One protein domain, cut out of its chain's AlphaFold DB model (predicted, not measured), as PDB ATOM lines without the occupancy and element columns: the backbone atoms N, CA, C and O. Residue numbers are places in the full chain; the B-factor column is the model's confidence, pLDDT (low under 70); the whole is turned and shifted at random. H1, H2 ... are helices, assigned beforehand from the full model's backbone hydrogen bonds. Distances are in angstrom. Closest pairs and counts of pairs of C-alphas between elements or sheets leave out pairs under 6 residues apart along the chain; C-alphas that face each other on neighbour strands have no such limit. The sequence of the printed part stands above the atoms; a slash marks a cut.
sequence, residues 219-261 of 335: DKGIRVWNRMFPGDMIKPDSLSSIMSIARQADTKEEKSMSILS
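AT A GLANCE: This is residues 219 to 261 of the 335 residues of an uncharacterized protein of Flavobacteriaceae bacterium (UniProt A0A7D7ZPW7). Two short helices, H1 and H2, stand well separated in an open frame, joined by a loop, and after H2 the chain folds back as a tail toward the side of H1. Residues 246 to 253, of which 246 to 248 belong to H2, stand free at the turn into this tail. The printed part has 43 residues with two named helices, H1 then H2, and no named strand; the class is all helix, with 20 residues in named elements, under half. It is only just compact, close to loose, with a radius of gyration of the C-alphas of 10.8 A and spans of 30 by 24 by 18 A.

HOW THE PARTS SIT: H1, residues 219 to 228, and H2, residues 239 to 248, are apart, with no C-alpha of the one within 8 A of the other. A short link of 10 residues joins them. In H1 and H2 every O i to N i+4 pair is within hydrogen-bond range.

IN THESE COORDINATES: H1 begins at C-alpha 219 (41.301, -49.766, 39.284) and measures 14.3 A from first to last C-alpha. H2 measures 14.6 A and ends at C-alpha 248 (56.979, -38.406, 32.162).

THE WHOLE: The C-alphas farthest apart, those of Ser 240 and Ser 261, are 31.4 A apart. The printed part has no cut, and no printed residue is under 70 in pLDDT.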
ATOM      1  N   ASP A 219      41.448 -48.687  40.264       87.25
ATOM      2  CA  ASP A 219      41.301 -49.766  39.284       87.25
ATOM      3  C   ASP A 219      40.356 -49.363  38.151       87.25
ATOM      4  O   ASP A 219      40.617 -49.644  36.976       87.25
ATOM      5  N   LYS A 220      39.258 -48.667  38.478       87.94
ATOM      6  CA  LYS A 220      38.391 -48.060  37.456       87.94
ATOM      7  C   LYS A 220      39.141 -46.998  36.661       87.94
ATOM      8  O   LYS A 220      39.053 -47.003  35.437       87.94
ATOM      9  N   GLY A 221      39.912 -46.144  37.333       87.38
ATOM     10  CA  GLY A 221      40.747 -45.118  36.711       87.38
ATOM     11  C   GLY A 221      41.712 -45.692  35.677       87.38
ATOM     12  O   GLY A 221      41.743 -45.211  34.548       87.38
ATOM     13  N   ILE A 222      42.423 -46.772  36.012       87.88
ATOM     14  CA  ILE A 222      43.339 -47.465  35.092       87.88
ATOM     15  C   ILE A 222      42.582 -48.050  33.891       87.88
ATOM     16  O   ILE A 222      43.025 -47.909  32.750       87.88
ATOM     17  N   ARG A 223      41.417 -48.677  34.106       88.00
ATOM     18  CA  ARG A 223      40.598 -49.219  33.004       88.00
ATOM     19  C   ARG A 223      40.118 -48.127  32.051       88.00
ATOM     20  O   ARG A 223      40.181 -48.309  30.836       88.00
ATOM     21  N   VAL A 224      39.645 -47.009  32.596       87.31
ATOM     22  CA  VAL A 224      39.212 -45.842  31.823       87.31
ATOM     23  C   VAL A 224      40.387 -45.252  31.050       87.31
ATOM     24  O   VAL A 224      40.275 -45.054  29.842       87.31
ATOM     25  N   TRP A 225      41.532 -45.051  31.708       88.06
ATOM     26  CA  TRP A 225      42.751 -44.551  31.076       88.06
ATOM     27  C   TRP A 225      43.164 -45.412  29.883       88.06
ATOM     28  O   TRP A 225      43.375 -44.900  28.788       88.06
ATOM     29  N   ASN A 226      43.202 -46.731  30.065       88.69
ATOM     30  CA  ASN A 226      43.600 -47.670  29.018       88.69
ATOM     31  C   ASN A 226      42.636 -47.676  27.823       88.69
ATOM     32  O   ASN A 226      43.059 -47.967  26.706       88.69
ATOM     33  N   ARG A 227      41.357 -47.333  28.033       85.69
ATOM     34  CA  ARG A 227      40.391 -47.120  26.944       85.69
ATOM     35  C   ARG A 227      40.584 -45.774  26.250       85.69
ATOM     36  O   ARG A 227      40.460 -45.708  25.033       85.69
ATOM     37  N   MET A 228      40.901 -44.718  26.999       83.00
ATOM     38  CA  MET A 228      41.170 -43.386  26.440       83.00
ATOM     39  C   MET A 228      42.481 -43.334  25.647       83.00
ATOM     40  O   MET A 228      42.566 -42.637  24.637       83.00
ATOM     41  N   PHE A 229      43.500 -44.069  26.097       87.19
ATOM     42  CA  PHE A 229      44.854 -44.038  25.551       87.19
ATOM     43  C   PHE A 229      45.365 -45.458  25.249       87.19
ATOM     44  O   PHE A 229      46.298 -45.935  25.895       87.19
ATOM     45  N   PRO A 230      44.815 -46.146  24.232       84.69
ATOM     46  CA  PRO A 230      45.196 -47.527  23.914       84.69
ATOM     47  C   PRO A 230      46.668 -47.681  23.493       84.69
ATOM     48  O   PRO A 230      47.233 -48.762  23.616       84.69
ATOM     49  N   GLY A 231      47.309 -46.608  23.017       84.00
ATOM     50  CA  GLY A 231      48.741 -46.593  22.693       84.00
ATOM     51  C   GLY A 231      49.669 -46.351  23.890       84.00
ATOM     52  O   GLY A 231      50.880 -46.380  23.719       84.00
ATOM     53  N   ASP A 232      49.119 -46.076  25.075       83.38
ATOM     54  CA  ASP A 232      49.871 -45.672  26.268       83.38
ATOM     55  C   ASP A 232      49.180 -46.191  27.531       83.38
ATOM     56  O   ASP A 232      48.656 -45.455  28.372       83.38
ATOM     57  N   MET A 233      49.078 -47.517  27.576       86.62
ATOM     58  CA  MET A 233      48.348 -48.224  28.613       86.62
ATOM     59  C   MET A 233      49.160 -48.294  29.906       86.62
ATOM     60  O   MET A 233      50.321 -48.704  29.907       86.62
ATOM     61  N   ILE A 234      48.494 -48.018  31.020       86.69
ATOM     62  CA  ILE A 234      49.001 -48.286  32.360       86.69
ATOM     63  C   ILE A 234      48.872 -49.787  32.623       86.69
ATOM     64  O   ILE A 234      47.768 -50.345  32.630       86.69
ATOM     65  N   LYS A 235      50.019 -50.431  32.847       87.75
ATOM     66  CA  LYS A 235      50.127 -51.837  33.245       87.75
ATOM     67  C   LYS A 235      50.623 -51.900  34.692       87.75
ATOM     68  O   LYS A 235      51.832 -51.818  34.910       87.75
ATOM     69  N   PRO A 236      49.717 -51.981  35.683       82.31
ATOM     70  CA  PRO A 236      50.083 -51.880  37.099       82.31
ATOM     71  C   PRO A 236      50.943 -53.054  37.591       82.31
ATOM     72  O   PRO A 236      51.613 -52.948  38.611       82.31
ATOM     73  N   ASP A 237      50.956 -54.158  36.851       86.25
ATOM     74  CA  ASP A 237      51.788 -55.341  37.065       86.25
ATOM     75  C   ASP A 237      53.211 -55.208  36.487       86.25
ATOM     76  O   ASP A 237      54.060 -56.068  36.721       86.25
ATOM     77  N   SER A 238      53.505 -54.130  35.752       86.75
ATOM     78  CA  SER A 238      54.789 -53.917  35.088       86.75
ATOM     79  C   SER A 238      55.584 -52.773  35.711       86.75
ATOM     80  O   SER A 238      55.272 -51.591  35.543       86.75
ATOM     81  N   LEU A 239      56.703 -53.117  36.353       83.81
ATOM     82  CA  LEU A 239      57.620 -52.138  36.939       83.81
ATOM     83  C   LEU A 239      58.175 -51.155  35.892       83.81
ATOM     84  O   LEU A 239      58.351 -49.974  36.185       83.81
ATOM     85  N   SER A 240      58.421 -51.615  34.660       83.19
ATOM     86  CA  SER A 240      58.917 -50.753  33.582       83.19
ATOM     87  C   SER A 240      57.875 -49.730  33.125       83.19
ATOM     88  O   SER A 240      58.248 -48.591  32.852       83.19
ATOM     89  N   SER A 241      56.587 -50.098  33.114       83.06
ATOM     90  CA  SER A 241      55.473 -49.183  32.819       83.06
ATOM     91  C   SER A 241      55.335 -48.108  33.898       83.06
ATOM     92  O   SER A 241      55.215 -46.927  33.588       83.06
ATOM     93  N   ILE A 242      55.435 -48.490  35.174       83.19
ATOM     94  CA  ILE A 242      55.371 -47.535  36.290       83.19
ATOM     95  C   ILE A 242      56.558 -46.563  36.243       83.19
ATOM     96  O   ILE A 242      56.376 -45.354  36.392       83.19
ATOM     97  N   MET A 243      57.773 -47.061  35.982       81.19
ATOM     98  CA  MET A 243      58.953 -46.201  35.862       81.19
ATOM     99  C   MET A 243      58.873 -45.241  34.668       81.19
ATOM    100  O   MET A 243      59.352 -44.114  34.784       81.19
ATOM    101  N   SER A 244      58.309 -45.653  33.526       81.56
ATOM    102  CA  SER A 244      58.162 -44.754  32.375       81.56
ATOM    103  C   SER A 244      57.168 -43.629  32.654       81.56
ATOM    104  O   SER A 244      57.470 -42.484  32.336       81.56
ATOM    105  N   ILE A 245      56.048 -43.935  33.317       83.19
ATOM    106  CA  ILE A 245      55.051 -42.932  33.726       83.19
ATOM    107  C   ILE A 245      55.678 -41.931  34.702       83.19
ATOM    108  O   ILE A 245      55.592 -40.726  34.492       83.19
ATOM    109  N   ALA A 246      56.391 -42.417  35.724       80.88
ATOM    110  CA  ALA A 246      57.045 -41.554  36.710       80.88
ATOM    111  C   ALA A 246      58.094 -40.609  36.093       80.88
ATOM    112  O   ALA A 246      58.318 -39.520  36.609       80.88
ATOM    113  N   ARG A 247      58.737 -41.007  34.987       81.62
ATOM    114  CA  ARG A 247      59.691 -40.159  34.249       81.62
ATOM    115  C   ARG A 247      59.022 -39.109  33.363       81.62
ATOM    116  O   ARG A 247      59.681 -38.143  32.998       81.62
ATOM    117  N   GLN A 248      57.766 -39.326  32.983       80.56
ATOM    118  CA  GLN A 248      56.979 -38.406  32.162       80.56
ATOM    119  C   GLN A 248      56.136 -37.436  32.996       80.56
ATOM    120  O   GLN A 248      55.600 -36.484  32.428       80.56
ATOM    121  N   ALA A 249      56.035 -37.654  34.310       79.12
ATOM    122  CA  ALA A 249      55.355 -36.749  35.228       79.12
ATOM    123  C   ALA A 249      55.910 -35.318  35.113       79.12
ATOM    124  O   ALA A 249      57.124 -35.123  35.012       79.12
ATOM    125  N   ASP A 250      55.014 -34.333  35.108       78.44
ATOM    126  CA  ASP A 250      55.297 -32.898  34.990       78.44
ATOM    127  C   ASP A 250      55.984 -32.478  33.673       78.44
ATOM    128  O   ASP A 250      56.556 -31.388  33.560       78.44
ATOM    129  N   THR A 251      55.919 -33.317  32.633       82.56
ATOM    130  CA  THR A 251      56.426 -32.979  31.296       82.56
ATOM    131  C   THR A 251      55.304 -32.514  30.365       82.56
ATOM    132  O   THR A 251      54.130 -32.819  30.550       82.56
ATOM    133  N   LYS A 252      55.646 -31.795  29.285       75.56
ATOM    134  CA  LYS A 252      54.661 -31.364  28.266       75.56
ATOM    135  C   LYS A 252      54.021 -32.526  27.494       75.56
ATOM    136  O   LYS A 252      53.032 -32.318  26.796       75.56
ATOM    137  N   GLU A 253      54.623 -33.706  27.578       75.06
ATOM    138  CA  GLU A 253      54.174 -34.937  26.929       75.06
ATOM    139  C   GLU A 253      53.203 -35.727  27.819       75.06
ATOM    140  O   GLU A 253      52.579 -36.680  27.347       75.06
ATOM    141  N   GLU A 254      53.034 -35.314  29.081       80.69
ATOM    142  CA  GLU A 254      52.114 -35.932  30.025       80.69
ATOM    143  C   GLU A 254      50.666 -35.800  29.541       80.69
ATOM    144  O   GLU A 254      50.132 -34.710  29.295       80.69
ATOM    145  N   LYS A 255      50.007 -36.949  29.394       82.81
ATOM    146  CA  LYS A 255      48.585 -37.002  29.064       82.81
ATOM    147  C   LYS A 255      47.760 -36.763  30.316       82.81
ATOM    148  O   LYS A 255      48.146 -37.134  31.417       82.81
ATOM    149  N   SER A 256      46.578 -36.191  30.138       83.06
ATOM    150  CA  SER A 256      45.672 -35.920  31.245       83.06
ATOM    151  C   SER A 256      44.252 -36.374  30.940       83.06
ATOM    152  O   SER A 256      43.782 -36.354  29.799       83.06
ATOM    153  N   MET A 257      43.562 -36.783  32.001       83.62
ATOM    154  CA  MET A 257      42.136 -37.079  32.008       83.62
ATOM    155  C   MET A 257      41.446 -36.006  32.851       83.62
ATOM    156  O   MET A 257      41.801 -35.805  34.009       83.62
ATOM    157  N   SER A 258      40.470 -35.306  32.271       85.25
ATOM    158  CA  SER A 258      39.712 -34.264  32.971       85.25
ATOM    159  C   SER A 258      38.369 -34.813  33.441       85.25
ATOM    160  O   SER A 258      37.650 -35.434  32.661       85.25
ATOM    161  N   ILE A 259      38.024 -34.577  34.707       85.38
ATOM    162  CA  ILE A 259      36.762 -35.011  35.315       85.38
ATOM    163  C   ILE A 259      36.057 -33.790  35.897       85.38
ATOM    164  O   ILE A 259      36.683 -32.973  36.572       85.38
ATOM    165  N   LEU A 260      34.750 -33.675  35.664       85.44
ATOM    166  CA  LEU A 260      33.936 -32.624  36.271       85.44
ATOM    167  C   LEU A 260      33.700 -32.927  37.752       85.44
ATOM    168  O   LEU A 260      32.871 -33.764  38.098       85.44
ATOM    169  N   SER A 261      34.423 -32.243  38.632       85.50
ATOM    170  CA  SER A 261      34.299 -32.392  40.087       85.50
ATOM    171  C   SER A 261      33.390 -31.348  40.736       85.50
ATOM    172  O   SER A 261      33.073 -31.478  41.917       85.50
TER     173      SER A 261